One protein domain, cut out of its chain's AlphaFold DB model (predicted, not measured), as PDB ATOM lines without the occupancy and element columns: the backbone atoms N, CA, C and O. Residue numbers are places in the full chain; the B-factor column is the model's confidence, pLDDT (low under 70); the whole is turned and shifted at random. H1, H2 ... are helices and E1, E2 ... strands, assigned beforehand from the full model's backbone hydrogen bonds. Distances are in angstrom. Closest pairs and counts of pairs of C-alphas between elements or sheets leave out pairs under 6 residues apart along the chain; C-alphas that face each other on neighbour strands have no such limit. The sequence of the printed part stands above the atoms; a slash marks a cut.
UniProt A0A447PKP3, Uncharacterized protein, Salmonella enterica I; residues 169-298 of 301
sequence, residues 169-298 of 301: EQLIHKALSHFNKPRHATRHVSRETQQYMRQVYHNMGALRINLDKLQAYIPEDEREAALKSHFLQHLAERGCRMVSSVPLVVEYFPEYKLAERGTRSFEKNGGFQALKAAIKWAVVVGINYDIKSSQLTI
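AT A GLANCE: This is residues 169 to 298 of the 301 residues of an uncharacterized protein of Salmonella enterica I (UniProt A0A447PKP3). The body has a larger end, where four short to medium helices, H1, H3, H4 and H5, gather round a small three-stranded sheet, E1 E3 E2, and a smaller end, where helix H2 lies near strand E4 of the hairpin E4 and E5. The stretches 177 to 190 and 253 to 255 run between the two ends, and the last residues, 284 to 298, form a tail without a named element that leads from the larger end back toward the smaller one. The printed part has 130 residues with five named helices and five named strands, in the order H1 H2 E1 H3 H4 E2 E3 E4 E5 H5; both sheets, E1 E3 E2 and E4 E5, are antiparallel, and the class is mixed, helices and strands. The whole is compact, with a radius of gyration of the C-alphas of 14.9 A and spans of 44 by 30 by 23 A.

HOW THE PARTS SIT: H1, residues 169 to 176, touches H4, residues 222 to 238, which meets it with residues 232 to 238 alone; they run the same way at a steep tilt of 38 degrees, the closest C-alphas being those of Ala 175 and Ala 236, 3.8 A apart. H2, residues 191 to 203, touches no helix. E1, residues 207 to 210, is antiparallel to the inner strand E3, residues 248 to 252, with N 207 and O 252 at 2.8 A. H3, residues 211 to 216, touches H5, residues 277 to 283, at a steep tilt of 66 degrees, opposite ways; the closest C-alphas are those of Lys 213 and Val 283, 5.6 A apart. E2, residues 241 to 245, forms a hairpin with E3, with N 251 and O 241 at 2.7 A. E1, H3, H4 and E2 make a split strand-helix-strand unit, two strands running the same way with E3 between them, and its crossover is right-handed. H1, H3 and H5 only graze this sheet. E4, residues 256 to 258, forms a hairpin with E5, residues 265 to 267, with N 257 and O 266 at 2.7 A. Every O i to N i+4 pair is within hydrogen-bond range in H1, H2, H3, H4 and H5.

IN THESE COORDINATES: H1 begins at C-alpha 169, (131.956, 158.375, 174.883). H2 is 18.6 A long and H4 24.1 A. E3 is 12.7 A long and E2 10.8 A. H5 ends at C-alpha 283, (134.648, 172.323, 167.137).

THE WHOLE: The C-alphas farthest apart, those of Arg 191 and Ile 218, are 44.9 A apart. The printed part has no cut. The link from H1 to H2, with 14 residues, is long. Mean pLDDT of the printed part is 83.2; it is under 70 at residue 245 and residues 289 to 298.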
ATOM      1  N   GLU A 169     130.722 158.758 174.182       79.94
ATOM      2  CA  GLU A 169     131.956 158.375 174.883       79.94
ATOM      3  C   GLU A 169     132.600 157.101 174.321       79.94
ATOM      4  O   GLU A 169     133.812 157.042 174.114       79.94
ATOM      5  N   GLN A 170     131.799 156.073 174.034       85.31
ATOM      6  CA  GLN A 170     132.303 154.827 173.458       85.31
ATOM      7  C   GLN A 170     132.832 155.044 172.036       85.31
ATOM      8  O   GLN A 170     133.847 154.449 171.665       85.31
ATOM      9  N   LEU A 171     132.169 155.893 171.241       89.38
ATOM     10  CA  LEU A 171     132.638 156.275 169.907       89.38
ATOM     11  C   LEU A 171     133.969 157.025 169.988       89.38
ATOM     12  O   LEU A 171     134.890 156.704 169.238       89.38
ATOM     13  N   ILE A 172     134.104 157.951 170.936       87.00
ATOM     14  CA  ILE A 172     135.346 158.690 171.177       87.00
ATOM     15  C   ILE A 172     136.472 157.743 171.598       87.00
ATOM     16  O   ILE A 172     137.545 157.767 170.998       87.00
ATOM     17  N   HIS A 173     136.228 156.847 172.556       83.06
ATOM     18  CA  HIS A 173     137.228 155.866 172.980       83.06
ATOM     19  C   HIS A 173     137.674 154.972 171.811       83.06
ATOM     20  O   HIS A 173     138.865 154.722 171.623       83.06
ATOM     21  N   LYS A 174     136.728 154.514 170.983       88.44
ATOM     22  CA  LYS A 174     137.033 153.726 169.781       88.44
ATOM     23  C   LYS A 174     137.822 154.540 168.754       88.44
ATOM     24  O   LYS A 174     138.769 154.012 168.180       88.44
ATOM     25  N   ALA A 175     137.494 155.815 168.549       89.56
ATOM     26  CA  ALA A 175     138.253 156.706 167.674       89.56
ATOM     27  C   ALA A 175     139.701 156.890 168.158       89.56
ATOM     28  O   ALA A 175     140.614 156.950 167.345       89.56
ATOM     29  N   LEU A 176     139.931 156.938 169.469       84.19
ATOM     30  CA  LEU A 176     141.268 157.089 170.053       84.19
ATOM     31  C   LEU A 176     142.084 155.789 170.079       84.19
ATOM     32  O   LEU A 176     143.308 155.836 170.185       84.19
ATOM     33  N   SER A 177     141.440 154.623 169.976       87.25
ATOM     34  CA  SER A 177     142.116 153.326 170.112       87.25
ATOM     35  C   SER A 177     142.941 152.917 168.890       87.25
ATOM     36  O   SER A 177     143.623 151.894 168.922       87.25
ATOM     37  N   HIS A 178     142.815 153.635 167.775       86.94
ATOM     38  CA  HIS A 178     143.486 153.296 166.529       86.94
ATOM     39  C   HIS A 178     143.637 154.519 165.626       86.94
ATOM     40  O   HIS A 178     142.983 155.542 165.804       86.94
ATOM     41  N   PHE A 179     144.491 154.390 164.613       88.25
ATOM     42  CA  PHE A 179     144.678 155.406 163.590       88.25
ATOM     43  C   PHE A 179     144.894 154.750 162.227       88.25
ATOM     44  O   PHE A 179     145.860 154.010 162.029       88.25
ATOM     45  N   ASN A 180     144.013 155.043 161.267       86.69
ATOM     46  CA  ASN A 180     144.157 154.565 159.898       86.69
ATOM     47  C   ASN A 180     144.777 155.643 159.003       86.69
ATOM     48  O   ASN A 180     144.214 156.722 158.818       86.69
ATOM     49  N   LYS A 181     145.898 155.312 158.348       86.56
ATOM     50  CA  LYS A 181     146.520 156.190 157.343       86.56
ATOM     51  C   LYS A 181     145.503 156.544 156.236       86.56
ATOM     52  O   LYS A 181     144.851 155.626 155.724       86.56
ATOM     53  N   PRO A 182     145.363 157.823 155.836       87.31
ATOM     54  CA  PRO A 182     144.372 158.230 154.843       87.31
ATOM     55  C   PRO A 182     144.643 157.601 153.468       87.31
ATOM     56  O   PRO A 182     145.777 157.572 152.983       87.31
ATOM     57  N   ARG A 183     143.587 157.075 152.833       89.00
ATOM     58  CA  ARG A 183     143.617 156.485 151.485       89.00
ATOM     59  C   ARG A 183     142.697 157.239 150.523       89.00
ATOM     60  O   ARG A 183     141.511 156.933 150.391       89.00
ATOM     61  N   HIS A 184     143.278 158.186 149.791       88.19
ATOM     62  CA  HIS A 184     142.560 158.976 148.786       88.19
ATOM     63  C   HIS A 184     142.251 158.163 147.515       88.19
ATOM     64  O   HIS A 184     143.073 157.380 147.029       88.19
ATOM     65  N   ALA A 185     141.068 158.375 146.940       88.00
ATOM     66  CA  ALA A 185     140.619 157.754 145.700       88.00
ATOM     67  C   ALA A 185     140.875 158.687 144.503       88.00
ATOM     68  O   ALA A 185     140.074 159.573 144.203       88.00
ATOM     69  N   THR A 186     142.012 158.475 143.831       83.31
ATOM     70  CA  THR A 186     142.499 159.310 142.712       83.31
ATOM     71  C   THR A 186     142.881 158.513 141.462       83.31
ATOM     72  O   THR A 186     143.606 159.006 140.606       83.31
ATOM     73  N   ARG A 187     142.507 157.230 141.371       83.00
ATOM     74  CA  ARG A 187     143.006 156.326 140.313       83.00
ATOM     75  C   ARG A 187     142.267 156.438 138.981       83.00
ATOM     76  O   ARG A 187     142.763 155.912 137.997       83.00
ATOM     77  N   HIS A 188     141.099 157.065 138.967       83.62
ATOM     78  CA  HIS A 188     140.210 157.129 137.806       83.62
ATOM     79  C   HIS A 188     140.409 158.376 136.931       83.62
ATOM     80  O   HIS A 188     139.761 158.481 135.899       83.62
ATOM     81  N   VAL A 189     141.279 159.306 137.332       82.75
ATOM     82  CA  VAL A 189     141.605 160.533 136.580       82.75
ATOM     83  C   VAL A 189     142.948 160.401 135.849       82.75
ATOM     84  O   VAL A 189     143.659 159.409 136.031       82.75
ATOM     85  N   SER A 190     143.309 161.401 135.034       85.50
ATOM     86  CA  SER A 190     144.597 161.438 134.328       85.50
ATOM     87  C   SER A 190     145.789 161.371 135.295       85.50
ATOM     88  O   SER A 190     145.697 161.715 136.479       85.50
ATOM     89  N   ARG A 191     146.942 160.917 134.786       87.12
ATOM     90  CA  ARG A 191     148.164 160.747 135.587       87.12
ATOM     91  C   ARG A 191     148.684 162.074 136.153       87.12
ATOM     92  O   ARG A 191     149.135 162.095 137.295       87.12
ATOM     93  N   GLU A 192     148.577 163.153 135.385       87.81
ATOM     94  CA  GLU A 192     148.962 164.515 135.782       87.81
ATOM     95  C   GLU A 192     148.093 165.012 136.942       87.81
ATOM     96  O   GLU A 192     148.608 165.295 138.025       87.81
ATOM     97  N   THR A 193     146.761 164.980 136.783       84.06
ATOM     98  CA  THR A 193     145.821 165.343 137.857       84.06
ATOM     99  C   THR A 193     146.027 164.471 139.093       84.06
ATOM    100  O   THR A 193     145.964 164.952 140.223       84.06
ATOM    101  N   GLN A 194     146.314 163.181 138.910       86.38
ATOM    102  CA  GLN A 194     146.599 162.286 140.023       86.38
ATOM    103  C   GLN A 194     147.847 162.709 140.814       86.38
ATOM    104  O   GLN A 194     147.814 162.655 142.045       86.38
ATOM    105  N   GLN A 195     148.944 163.064 140.142       88.19
ATOM    106  CA  GLN A 195     150.182 163.497 140.798       88.19
ATOM    107  C   GLN A 195     149.974 164.817 141.539       88.19
ATOM    108  O   GLN A 195     150.272 164.892 142.732       88.19
ATOM    109  N   TYR A 196     149.366 165.794 140.866       87.31
ATOM    110  CA  TYR A 196     149.027 167.090 141.443       87.31
ATOM    111  C   TYR A 196     148.181 166.944 142.715       87.31
ATOM    112  O   TYR A 196     148.570 167.384 143.796       87.31
ATOM    113  N   MET A 197     147.065 166.212 142.630       85.88
ATOM    114  CA  MET A 197     146.150 166.060 143.764       85.88
ATOM    115  C   MET A 197     146.747 165.243 144.912       85.88
ATOM    116  O   MET A 197     146.402 165.471 146.067       85.88
ATOM    117  N   ARG A 198     147.661 164.303 144.636       85.38
ATOM    118  CA  ARG A 198     148.400 163.614 145.707       85.38
ATOM    119  C   ARG A 198     149.301 164.575 146.473       85.38
ATOM    120  O   ARG A 198     149.360 164.453 147.693       85.38
ATOM    121  N   GLN A 199     149.957 165.512 145.789       86.06
ATOM    122  CA  GLN A 199     150.769 166.534 146.447       86.06
ATOM    123  C   GLN A 199     149.900 167.469 147.290       86.06
ATOM    124  O   GLN A 199     150.230 167.738 148.441       86.06
ATOM    125  N   VAL A 200     148.751 167.895 146.753       86.00
ATOM    126  CA  VAL A 200     147.762 168.687 147.498       86.00
ATOM    127  C   VAL A 200     147.352 167.962 148.777       86.00
ATOM    128  O   VAL A 200     147.503 168.518 149.857       86.00
ATOM    129  N   TYR A 201     146.898 166.707 148.690       86.62
ATOM    130  CA  TYR A 201     146.474 165.959 149.878       86.62
ATOM    131  C   TYR A 201     147.607 165.678 150.860       86.62
ATOM    132  O   TYR A 201     147.351 165.562 152.051       86.62
ATOM    133  N   HIS A 202     148.845 165.554 150.380       83.00
ATOM    134  CA  HIS A 202     150.006 165.422 151.252       83.00
ATOM    135  C   HIS A 202     150.271 166.707 152.046       83.00
ATOM    136  O   HIS A 202     150.620 166.639 153.221       83.00
ATOM    137  N   ASN A 203     150.069 167.862 151.410       83.44
ATOM    138  CA  ASN A 203     150.230 169.174 152.030       83.44
ATOM    139  C   ASN A 203     149.024 169.561 152.905       83.44
ATOM    140  O   ASN A 203     149.161 170.365 153.825       83.44
ATOM    141  N   MET A 204     147.843 168.998 152.634       79.50
ATOM    142  CA  MET A 204     146.683 169.099 153.514       79.50
ATOM    143  C   MET A 204     146.960 168.286 154.781       79.50
ATOM    144  O   MET A 204     146.956 167.056 154.773       79.50
ATOM    145  N   GLY A 205     147.243 168.990 155.874       79.31
ATOM    146  CA  GLY A 205     147.485 168.377 157.173       79.31
ATOM    147  C   GLY A 205     146.227 167.767 157.795       79.31
ATOM    148  O   GLY A 205     145.151 167.702 157.195       79.31
ATOM    149  N   ALA A 206     146.364 167.332 159.044       87.12
ATOM    150  CA  ALA A 206     145.226 166.906 159.846       87.12
ATOM    151  C   ALA A 206     144.303 168.083 160.186       87.12
ATOM    152  O   ALA A 206     144.764 169.194 160.447       87.12
ATOM    153  N   LEU A 207     143.006 167.801 160.282       88.88
ATOM    154  CA  LEU A 207     142.055 168.672 160.957       88.88
ATOM    155  C   LEU A 207     142.126 168.400 162.457       88.88
ATOM    156  O   LEU A 207     142.053 167.246 162.882       88.88
ATOM    157  N   ARG A 208     142.243 169.454 163.265       90.88
ATOM    158  CA  ARG A 208     142.167 169.324 164.721       90.88
ATOM    159  C   ARG A 208     140.752 169.606 165.188       90.88
ATOM    160  O   ARG A 208     140.204 170.669 164.908       90.88
ATOM    161  N   ILE A 209     140.183 168.648 165.902       92.25
ATOM    162  CA  ILE A 209     138.804 168.673 166.377       92.25
ATOM    163  C   ILE A 209     138.821 168.640 167.900       92.25
ATOM    164  O   ILE A 209     139.441 167.761 168.493       92.25
ATOM    165  N   ASN A 210     138.137 169.592 168.526       90.62
ATOM    166  CA  ASN A 210     137.873 169.598 169.956       90.62
ATOM    167  C   ASN A 210     136.620 168.752 170.237       90.62
ATOM    168  O   ASN A 210     135.502 169.157 169.909       90.62
ATOM    169  N   LEU A 211     136.826 167.565 170.804       89.00
ATOM    170  CA  LEU A 211     135.759 166.611 171.090       89.00
ATOM    171  C   LEU A 211     134.924 167.020 172.303       89.00
ATOM    172  O   LEU A 211     133.724 166.771 172.275       89.00
ATOM    173  N   ASP A 212     135.491 167.729 173.285       82.19
ATOM    174  CA  ASP A 212     134.712 168.268 174.412       82.19
ATOM    175  C   ASP A 212     133.663 169.267 173.910       82.19
ATOM    176  O   ASP A 212     132.489 169.206 174.276       82.19
ATOM    177  N   LYS A 213     134.063 170.161 172.996       90.88
ATOM    178  CA  LYS A 213     133.142 171.106 172.352       90.88
ATOM    179  C   LYS A 213     132.115 170.403 171.474       90.88
ATOM    180  O   LYS A 213     130.975 170.849 171.419       90.88
ATOM    181  N   LEU A 214     132.502 169.327 170.787       91.00
ATOM    182  CA  LEU A 214     131.568 168.535 169.988       91.00
ATOM    183  C   LEU A 214     130.528 167.848 170.882       91.00
ATOM    184  O   LEU A 214     129.347 167.891 170.557       91.00
ATOM    185  N   GLN A 215     130.939 167.264 172.010       85.25
ATOM    186  CA  GLN A 215     130.032 166.653 172.987       85.25
ATOM    187  C   GLN A 215     129.083 167.686 173.601       85.25
ATOM    188  O   GLN A 215     127.877 167.458 173.624       85.25
ATOM    189  N   ALA A 216     129.611 168.843 174.014       87.88
ATOM    190  CA  ALA A 216     128.832 169.933 174.601       87.88
ATOM    191  C   ALA A 216     127.931 170.676 173.596       87.88
ATOM    192  O   ALA A 216     127.068 171.448 174.011       87.88
ATOM    193  N   TYR A 217     128.121 170.476 172.288       91.06
ATOM    194  CA  TYR A 217     127.277 171.094 171.270       91.06
ATOM    195  C   TYR A 217     125.844 170.559 171.369       91.06
ATOM    196  O   TYR A 217     125.621 169.348 171.252       91.06
ATOM    197  N   ILE A 218     124.887 171.473 171.543       91.12
ATOM    198  CA  ILE A 218     123.450 171.191 171.596       91.12
ATOM    199  C   ILE A 218     122.880 171.362 170.178       91.12
ATOM    200  O   ILE A 218     122.882 172.487 169.677       91.12
ATOM    201  N   PRO A 219     122.418 170.284 169.517       89.94
ATOM    202  CA  PRO A 219     121.824 170.372 168.185       89.94
ATOM    203  C   PRO A 219     120.536 171.200 168.164       89.94
ATOM    204  O   PRO A 219     119.701 171.055 169.055       89.94
ATOM    205  N   GLU A 220     120.349 172.015 167.123       91.69
ATOM    206  CA  GLU A 220     119.118 172.802 166.930       91.69
ATOM    207  C   GLU A 220     117.917 171.929 166.520       91.69
ATOM    208  O   GLU A 220     116.777 172.225 166.874       91.69
ATOM    209  N   ASP A 221     118.168 170.853 165.768       90.50
ATOM    210  CA  ASP A 221     117.151 169.951 165.227       90.50
ATOM    211  C   ASP A 221     117.645 168.488 165.145       90.50
ATOM    212  O   ASP A 221     118.821 168.172 165.374       90.50
ATOM    213  N   GLU A 222     116.740 167.564 164.799       85.81
ATOM    214  CA  GLU A 222     117.063 166.135 164.644       85.81
ATOM    215  C   GLU A 222     118.123 165.877 163.561       85.81
ATOM    216  O   GLU A 222     118.887 164.910 163.635       85.81
ATOM    217  N   ARG A 223     118.204 166.748 162.549       86.38
ATOM    218  CA  ARG A 223     119.162 166.614 161.452       86.38
ATOM    219  C   ARG A 223     120.572 166.960 161.917       86.38
ATOM    220  O   ARG A 223     121.510 166.245 161.568       86.38
ATOM    221  N   GLU A 224     120.747 168.011 162.709       88.25
ATOM    222  CA  GLU A 224     122.018 168.341 163.349       88.25
ATOM    223  C   GLU A 224     122.456 167.251 164.323       88.25
ATOM    224  O   GLU A 224     123.629 166.865 164.318       88.25
ATOM    225  N   ALA A 225     121.518 166.702 165.101       85.94
ATOM    226  CA  ALA A 225     121.797 165.598 166.013       85.94
ATOM    227  C   ALA A 225     122.303 164.360 165.252       85.94
ATOM    228  O   ALA A 225     123.299 163.738 165.645       85.94
ATOM    229  N   ALA A 226     121.682 164.048 164.110       85.44
ATOM    230  CA  ALA A 226     122.129 162.982 163.222       85.44
ATOM    231  C   ALA A 226     123.515 163.272 162.622       85.44
ATOM    232  O   ALA A 226     124.375 162.394 162.626       85.44
ATOM    233  N   LEU A 227     123.778 164.497 162.151       85.88
ATOM    234  CA  LEU A 227     125.082 164.883 161.591       85.88
ATOM    235  C   LEU A 227     126.213 164.782 162.622       85.88
ATOM    236  O   LEU A 227     127.274 164.240 162.306       85.88
ATOM    237  N   LYS A 228     125.981 165.250 163.854       88.06
ATOM    238  CA  LYS A 228     126.922 165.103 164.976       88.06
ATOM    239  C   LYS A 228     127.221 163.624 165.246       88.06
ATOM    240  O   LYS A 228     128.387 163.228 165.294       88.06
ATOM    241  N   SER A 229     126.177 162.801 165.351       87.81
ATOM    242  CA  SER A 229     126.300 161.362 165.619       87.81
ATOM    243  C   SER A 229     127.044 160.623 164.503       87.81
ATOM    244  O   SER A 229     127.956 159.837 164.766       87.81
ATOM    245  N   HIS A 230     126.713 160.913 163.242       88.94
ATOM    246  CA  HIS A 230     127.393 160.339 162.081       88.94
ATOM    247  C   HIS A 230     128.868 160.723 162.027       88.94
ATOM    248  O   HIS A 230     129.702 159.890 161.673       88.94
ATOM    249  N   PHE A 231     129.211 161.955 162.404       91.25
ATOM    250  CA  PHE A 231     130.601 162.375 162.447       91.25
ATOM    251  C   PHE A 231     131.395 161.630 163.527       91.25
ATOM    252  O   PHE A 231     132.477 161.128 163.233       91.25
ATOM    253  N   LEU A 232     130.849 161.460 164.736       91.31
ATOM    254  CA  LEU A 232     131.484 160.649 165.785       91.31
ATOM    255  C   LEU A 232     131.675 159.190 165.355       91.31
ATOM    256  O   LEU A 232     132.736 158.610 165.584       91.31
ATOM    257  N   GLN A 233     130.681 158.606 164.684       89.50
ATOM    258  CA  GLN A 233     130.800 157.261 164.127       89.50
ATOM    259  C   GLN A 233     131.904 157.186 163.068       89.50
ATOM    260  O   GLN A 233     132.717 156.263 163.083       89.50
ATOM    261  N   HIS A 234     131.979 158.179 162.187       90.50
ATOM    262  CA  HIS A 234     133.033 158.270 161.185       90.50
ATOM    263  C   HIS A 234     134.421 158.377 161.831       90.50
ATOM    264  O   HIS A 234     135.330 157.648 161.440       90.50
ATOM    265  N   LEU A 235     134.589 159.198 162.875       91.56
ATOM    266  CA  LEU A 235     135.833 159.248 163.654       91.56
ATOM    267  C   LEU A 235     136.160 157.889 164.290       91.56
ATOM    268  O   LEU A 235     137.314 157.465 164.262       91.56
ATOM    269  N   ALA A 236     135.156 157.175 164.803       90.69
ATOM    270  CA  ALA A 236     135.309 155.850 165.401       90.69
ATOM    271  C   ALA A 236     135.650 154.739 164.391       90.69
ATOM    272  O   ALA A 236     136.193 153.708 164.777       90.69
ATOM    273  N   GLU A 237     135.327 154.906 163.111       88.69
ATOM    274  CA  GLU A 237     135.734 153.985 162.038       88.69
ATOM    275  C   GLU A 237     137.119 154.327 161.475       88.69
ATOM    276  O   GLU A 237     137.857 153.457 161.003       88.69
ATOM    277  N   ARG A 238     137.465 155.615 161.476       88.25
ATOM    278  CA  ARG A 238     138.705 156.136 160.896       88.25
ATOM    279  C   ARG A 238     139.880 156.093 161.859       88.25
ATOM    280  O   ARG A 238     141.005 155.844 161.420       88.25
ATOM    281  N   GLY A 239     139.617 156.320 163.133       89.94
ATOM    282  CA  GLY A 239     140.645 156.527 164.126       89.94
ATOM    283  C   GLY A 239     141.226 157.941 164.068       89.94
ATOM    284  O   GLY A 239     141.237 158.594 163.020       89.94
ATOM    285  N   CYS A 240     141.716 158.414 165.206       91.38
ATOM    286  CA  CYS A 240     142.267 159.751 165.391       91.38
ATOM    287  C   CYS A 240     143.556 159.686 166.211       91.38
ATOM    288  O   CYS A 240     143.782 158.748 166.971       91.38
ATOM    289  N   ARG A 241     144.391 160.721 166.102       88.94
ATOM    290  CA  ARG A 241     145.549 160.891 166.987       88.94
ATOM    291  C   ARG A 241     145.220 161.906 168.071       88.94
ATOM    292  O   ARG A 241     144.863 163.032 167.752       88.94
ATOM    293  N   MET A 242     145.356 161.543 169.342       85.88
ATOM    294  CA  MET A 242     145.197 162.509 170.431       85.88
ATOM    295  C   MET A 242     146.310 163.565 170.375       85.88
ATOM    296  O   MET A 242     147.482 163.220 170.232       85.88
ATOM    297  N   VAL A 243     145.933 164.839 170.481       84.31
ATOM    298  CA  VAL A 243     146.852 165.988 170.566       84.31
ATOM    299  C   VAL A 243     146.898 166.528 171.987       84.31
ATOM    300  O   VAL A 243     147.974 166.796 172.507       84.31
ATOM    301  N   SER A 244     145.728 166.681 172.606       74.12
ATOM    302  CA  SER A 244     145.579 167.093 173.999       74.12
ATOM    303  C   SER A 244     144.473 166.271 174.643       74.12
ATOM    304  O   SER A 244     143.480 165.964 173.983       74.12
ATOM    305  N   SER A 245     144.646 165.911 175.911       65.50
ATOM    306  CA  SER A 245     143.610 165.265 176.719       65.50
ATOM    307  C   SER A 245     142.696 166.273 177.418       65.50
ATOM    308  O   SER A 245     141.582 165.906 177.772       65.50
ATOM    309  N   VAL A 246     143.146 167.521 177.618       74.88
ATOM    310  CA  VAL A 246     142.378 168.593 178.276       74.88
ATOM    311  C   VAL A 246     142.709 169.954 177.630       74.88
ATOM    312  O   VAL A 246     143.827 170.447 177.787       74.88
ATOM    313  N   PRO A 247     141.782 170.583 176.883       81.38
ATOM    314  CA  PRO A 247     140.569 169.959 176.356       81.38
ATOM    315  C   PRO A 247     140.916 168.781 175.433       81.38
ATOM    316  O   PRO A 247     142.005 168.759 174.847       81.38
ATOM    317  N   LEU A 248     140.003 167.822 175.280       82.25
ATOM    318  CA  LEU A 248     140.188 166.668 174.408       82.25
ATOM    319  C   LEU A 248     140.221 167.119 172.943       82.25
ATOM    320  O   LEU A 248     139.192 167.369 172.313       82.25
ATOM    321  N   VAL A 249     141.426 167.220 172.387       86.81
ATOM    322  CA  VAL A 249     141.670 167.623 170.999       86.81
ATOM    323  C   VAL A 249     142.337 166.482 170.256       86.81
ATOM    324  O   VAL A 249     143.352 165.940 170.699       86.81
ATOM    325  N   VAL A 250     141.790 166.150 169.092       89.75
ATOM    326  CA  VAL A 250     142.281 165.066 168.243       89.75
ATOM    327  C   VAL A 250     142.616 165.555 166.844       89.75
ATOM    328  O   VAL A 250     141.993 166.477 166.327       89.75
ATOM    329  N   GLU A 251     143.584 164.905 166.215       91.62
ATOM    330  CA  GLU A 251     143.897 165.029 164.801       91.62
ATOM    331  C   GLU A 251     143.172 163.951 164.006       91.62
ATOM    332  O   GLU A 251     143.399 162.747 164.165       91.62
ATOM    333  N   TYR A 252     142.311 164.432 163.121       88.81
ATOM    334  CA  TYR A 252     141.549 163.669 162.159       88.81
ATOM    335  C   TYR A 252     142.124 163.907 160.756       88.81
ATOM    336  O   TYR A 252     142.368 165.045 160.359       88.81
ATOM    337  N   PHE A 253     142.352 162.835 159.994       89.00
ATOM    338  CA  PHE A 253     142.915 162.902 158.643       89.00
ATOM    339  C   PHE A 253     141.856 162.488 157.612       89.00
ATOM    340  O   PHE A 253     141.602 161.285 157.456       89.00
ATOM    341  N   PRO A 254     141.249 163.453 156.895       87.25
ATOM    342  CA  PRO A 254     140.212 163.162 155.917       87.25
ATOM    343  C   PRO A 254     140.700 162.290 154.759       87.25
ATOM    344  O   PRO A 254     141.814 162.440 154.253       87.25
ATOM    345  N   GLU A 255     139.832 161.398 154.280       88.81
ATOM    346  CA  GLU A 255     140.042 160.715 153.004       88.81
ATOM    347  C   GLU A 255     139.229 161.386 151.909       88.81
ATOM    348  O   GLU A 255     138.026 161.564 152.049       88.81
ATOM    349  N   TYR A 256     139.858 161.651 150.769       87.00
ATOM    350  CA  TYR A 256     139.213 162.349 149.658       87.00
ATOM    351  C   TYR A 256     139.012 161.437 148.451       87.00
ATOM    352  O   TYR A 256     139.846 160.580 148.148       87.00
ATOM    353  N   LYS A 257     137.914 161.643 147.730       87.06
ATOM    354  CA  LYS A 257     137.614 161.077 146.417       87.06
ATOM    355  C   LYS A 257     137.542 162.210 145.397       87.06
ATOM    356  O   LYS A 257     136.830 163.187 145.616       87.06
ATOM    357  N   LEU A 258     138.251 162.050 144.281       84.75
ATOM    358  CA  LEU A 258     138.151 162.974 143.149       84.75
ATOM    359  C   LEU A 258     136.872 162.742 142.340       84.75
ATOM    360  O   LEU A 258     136.411 161.605 142.201       84.75
ATOM    361  N   ALA A 259     136.336 163.816 141.765       82.06
ATOM    362  CA  ALA A 259     135.343 163.755 140.698       82.06
ATOM    363  C   ALA A 259     135.916 163.069 139.442       82.06
ATOM    364  O   ALA A 259     137.120 162.841 139.336       82.06
ATOM    365  N   GLU A 260     135.056 162.711 138.486       78.31
ATOM    366  CA  GLU A 260     135.496 162.090 137.223       78.31
ATOM    367  C   GLU A 260     136.227 163.065 136.295       78.31
ATOM    368  O   GLU A 260     137.068 162.650 135.503       78.31
ATOM    369  N   ARG A 261     135.920 164.361 136.397       73.00
ATOM    370  CA  ARG A 261     136.551 165.426 135.614       73.00
ATOM    371  C   ARG A 261     137.022 166.544 136.538       73.00
ATOM    372  O   ARG A 261     136.284 166.955 137.435       73.00
ATOM    373  N   GLY A 262     138.226 167.044 136.277       73.75
ATOM    374  CA  GLY A 262     138.845 168.142 137.019       73.75
ATOM    375  C   GLY A 262     139.440 167.738 138.372       73.75
ATOM    376  O   GLY A 262     139.680 166.565 138.655       73.75
ATOM    377  N   THR A 263     139.680 168.744 139.209       77.62
ATOM    378  CA  THR A 263     140.372 168.655 140.509       77.62
ATOM    379  C   THR A 263     139.420 168.647 141.704       77.62
ATOM    380  O   THR A 263     139.861 168.693 142.849       77.62
ATOM    381  N   ARG A 264     138.105 168.583 141.461       78.75
ATOM    382  CA  ARG A 264     137.092 168.630 142.518       78.75
ATOM    383  C   ARG A 264     137.197 167.411 143.435       78.75
ATOM    384  O   ARG A 264     137.122 166.274 142.961       78.75
ATOM    385  N   SER A 265     137.261 167.662 144.740       80.56
ATOM    386  CA  SER A 265     137.383 166.619 145.765       80.56
ATOM    387  C   SER A 265     136.233 166.616 146.760       80.56
ATOM    388  O   SER A 265     135.716 167.666 147.143       80.56
ATOM    389  N   PHE A 266     135.890 165.414 147.220       83.12
ATOM    390  CA  PHE A 266     134.892 165.174 148.257       83.12
ATOM    391  C   PHE A 266     135.456 164.257 149.327       83.12
ATOM    392  O   PHE A 266     136.079 163.242 149.007       83.12
ATOM    393  N   GLU A 267     135.210 164.572 150.586       84.44
ATOM    394  CA  GLU A 267     135.489 163.669 151.686       84.44
ATOM    395  C   GLU A 267     134.631 162.403 151.558       84.44
ATOM    396  O   GLU A 267     133.418 162.437 151.327       84.44
ATOM    397  N   LYS A 268     135.278 161.245 151.657       82.25
ATOM    398  CA  LYS A 268     134.601 159.954 151.577       82.25
ATOM    399  C   LYS A 268     133.690 159.789 152.791       82.25
ATOM    400  O   LYS A 268     134.107 160.032 153.916       82.25
ATOM    401  N   ASN A 269     132.473 159.307 152.538       79.62
ATOM    402  CA  ASN A 269     131.439 159.053 153.547       79.62
ATOM    403  C   ASN A 269     130.962 160.309 154.303       79.62
ATOM    404  O   ASN A 269     130.406 160.197 155.390       79.62
ATOM    405  N   GLY A 270     131.146 161.504 153.733       74.19
ATOM    406  CA  GLY A 270     130.626 162.749 154.298       74.19
ATOM    407  C   GLY A 270     131.521 163.360 155.375       74.19
ATOM    408  O   GLY A 270     131.811 164.544 155.270       74.19
ATOM    409  N   GLY A 271     132.002 162.578 156.345       85.38
ATOM    410  CA  GLY A 271     133.010 162.982 157.334       85.38
ATOM    411  C   GLY A 271     132.843 164.395 157.918       85.38
ATOM    412  O   GLY A 271     131.727 164.802 158.240       85.38
ATOM    413  N   PHE A 272     133.944 165.140 158.078       87.50
ATOM    414  CA  PHE A 272     133.894 166.515 158.594       87.50
ATOM    415  C   PHE A 272     133.148 167.446 157.630       87.50
ATOM    416  O   PHE A 272     132.342 168.265 158.067       87.50
ATOM    417  N   GLN A 273     133.339 167.279 156.320       83.62
ATOM    418  CA  GLN A 273     132.728 168.078 155.254       83.62
ATOM    419  C   GLN A 273     131.187 168.048 155.264       83.62
ATOM    420  O   GLN A 273     130.556 169.019 154.837       83.62
ATOM    421  N   ALA A 274     130.563 166.986 155.777       84.31
ATOM    422  CA  ALA A 274     129.110 166.850 155.877       84.31
ATOM    423  C   ALA A 274     128.492 167.604 157.065       84.31
ATOM    424  O   ALA A 274     127.277 167.803 157.080       84.31
ATOM    425  N   LEU A 275     129.292 168.038 158.044       86.00
ATOM    426  CA  LEU A 275     128.786 168.821 159.170       86.00
ATOM    427  C   LEU A 275     128.228 170.179 158.706       86.00
ATOM    428  O   LEU A 275     128.733 170.800 157.765       86.00
ATOM    429  N   LYS A 276     127.213 170.685 159.417       85.81
ATOM    430  CA  LYS A 276     126.748 172.069 159.240       85.81
ATOM    431  C   LYS A 276     127.877 173.027 159.628       85.81
ATOM    432  O   LYS A 276     128.656 172.747 160.539       85.81
ATOM    433  N   ALA A 277     127.954 174.174 158.952       85.31
ATOM    434  CA  ALA A 277     128.993 175.174 159.197       85.31
ATOM    435  C   ALA A 277     129.069 175.600 160.675       85.31
ATOM    436  O   ALA A 277     130.169 175.708 161.208       85.31
ATOM    437  N   ALA A 278     127.923 175.763 161.345       86.06
ATOM    438  CA  ALA A 278     127.853 176.098 162.769       86.06
ATOM    439  C   ALA A 278     128.624 175.090 163.645       86.06
ATOM    440  O   ALA A 278     129.488 175.486 164.425       86.06
ATOM    441  N   ILE A 279     128.399 173.787 163.432       88.81
ATOM    442  CA  ILE A 279     129.096 172.711 164.152       88.81
ATOM    443  C   ILE A 279     130.594 172.747 163.839       88.81
ATOM    444  O   ILE A 279     131.415 172.724 164.753       88.81
ATOM    445  N   LYS A 280     130.969 172.852 162.553       89.06
ATOM    446  CA  LYS A 280     132.380 172.896 162.123       89.06
ATOM    447  C   LYS A 280     133.151 174.006 162.831       89.06
ATOM    448  O   LYS A 280     134.230 173.752 163.360       89.06
ATOM    449  N   TRP A 281     132.592 175.214 162.853       86.69
ATOM    450  CA  TRP A 281     133.209 176.376 163.491       86.69
ATOM    451  C   TRP A 281     133.279 176.255 165.010       86.69
ATOM    452  O   TRP A 281     134.249 176.717 165.606       86.69
ATOM    453  N   ALA A 282     132.298 175.604 165.635       87.94
ATOM    454  CA  ALA A 282     132.306 175.383 167.075       87.94
ATOM    455  C   ALA A 282     133.441 174.443 167.521       87.94
ATOM    456  O   ALA A 282     134.012 174.640 168.595       87.94
ATOM    457  N   VAL A 283     133.781 173.436 166.707       90.38
ATOM    458  CA  VAL A 283     134.648 172.323 167.137       90.38
ATOM    459  C   VAL A 283     136.052 172.334 166.538       90.38
ATOM    460  O   VAL A 283     136.943 171.689 167.088       90.38
ATOM    461  N   VAL A 284     136.286 173.033 165.426       89.75
ATOM    462  CA  VAL A 284     137.611 173.062 164.794       89.75
ATOM    463  C   VAL A 284     138.608 173.883 165.614       89.75
ATOM    464  O   VAL A 284     138.288 174.939 166.157       89.75
ATOM    465  N   VAL A 285     139.846 173.399 165.691       84.69
ATOM    466  CA  VAL A 285     140.972 174.102 166.315       84.69
ATOM    467  C   VAL A 285     142.040 174.340 165.252       84.69
ATOM    468  O   VAL A 285     142.565 173.404 164.662       84.69
ATOM    469  N   GLY A 286     142.404 175.593 164.998       78.62
ATOM    470  CA  GLY A 286     143.405 175.923 163.980       78.62
ATOM    471  C   GLY A 286     142.834 175.947 162.560       78.62
ATOM    472  O   GLY A 286     141.770 176.516 162.327       78.62
ATOM    473  N   ILE A 287     143.577 175.403 161.590       71.81
ATOM    474  CA  ILE A 287     143.263 175.571 160.166       71.81
ATOM    475  C   ILE A 287     142.141 174.618 159.754       71.81
ATOM    476  O   ILE A 287     142.292 173.398 159.798       71.81
ATOM    477  N   ASN A 288     141.037 175.194 159.287       73.56
ATOM    478  CA  ASN A 288     140.001 174.468 158.578       73.56
ATOM    479  C   ASN A 288     140.208 174.624 157.065       73.56
ATOM    480  O   ASN A 288     140.025 175.709 156.512       73.56
ATOM    481  N   TYR A 289     140.554 173.533 156.385       69.12
ATOM    482  CA  TYR A 289     140.743 173.522 154.931       69.12
ATOM    483  C   TYR A 289     139.414 173.550 154.131       69.12
ATOM    484  O   TYR A 289     139.449 173.572 152.904       69.12
ATOM    485  N   ASP A 290     138.254 173.575 154.804       61.75
ATOM    486  CA  ASP A 290     136.897 173.410 154.242       61.75
ATOM    487  C   ASP A 290     136.058 174.718 154.192       61.75
ATOM    488  O   ASP A 290     134.830 174.690 154.166       61.75
ATOM    489  N   ILE A 291     136.677 175.908 154.228       46.09
ATOM    490  CA  ILE A 291     135.962 177.162 154.577       46.09
ATOM    491  C   ILE A 291     135.052 177.773 153.482       46.09
ATOM    492  O   ILE A 291     134.290 178.684 153.806       46.09
ATOM    493  N   LYS A 292     135.025 177.321 152.216       43.53
ATOM    494  CA  LYS A 292     134.208 178.026 151.185       43.53
ATOM    495  C   LYS A 292     133.277 177.213 150.294       43.53
ATOM    496  O   LYS A 292     132.458 177.810 149.600       43.53
ATOM    497  N   SER A 293     133.306 175.891 150.338       44.50
ATOM    498  CA  SER A 293     132.322 175.078 149.624       44.50
ATOM    499  C   SER A 293     132.403 173.649 150.115       44.50
ATOM    500  O   SER A 293     133.474 173.204 150.505       44.50
ATOM    501  N   SER A 294     131.311 172.894 149.996       52.03
ATOM    502  CA  SER A 294     131.275 171.430 150.144       52.03
ATOM    503  C   SER A 294     132.098 170.712 149.055       52.03
ATOM    504  O   SER A 294     131.701 169.649 148.581       52.03
ATOM    505  N   GLN A 295     133.173 171.332 148.575       55.75
ATOM    506  CA  GLN A 295     134.039 170.974 147.464       55.75
ATOM    507  C   GLN A 295     135.377 171.683 147.691       55.75
ATOM    508  O   GLN A 295     135.403 172.905 147.833       55.75
ATOM    509  N   LEU A 296     136.485 170.949 147.647       59.31
ATOM    510  CA  LEU A 296     137.785 171.566 147.397       59.31
ATOM    511  C   LEU A 296     137.899 171.750 145.880       59.31
ATOM    512  O   LEU A 296     137.921 170.760 145.145       59.31
ATOM    513  N   THR A 297     137.896 172.999 145.413       49.78
ATOM    514  CA  THR A 297     138.095 173.340 143.996       49.78
ATOM    515  C   THR A 297     139.429 174.052 143.867       49.78
ATOM    516  O   THR A 297     139.637 175.073 144.516       49.78
ATOM    517  N   ILE A 298     140.330 173.503 143.052       52.59
ATOM    518  CA  ILE A 298     141.640 174.097 142.789       52.59
ATOM    519  C   ILE A 298     141.729 174.357 141.287       52.59
ATOM    520  O   ILE A 298     141.776 173.410 140.502       52.59
TER     521      ILE A 298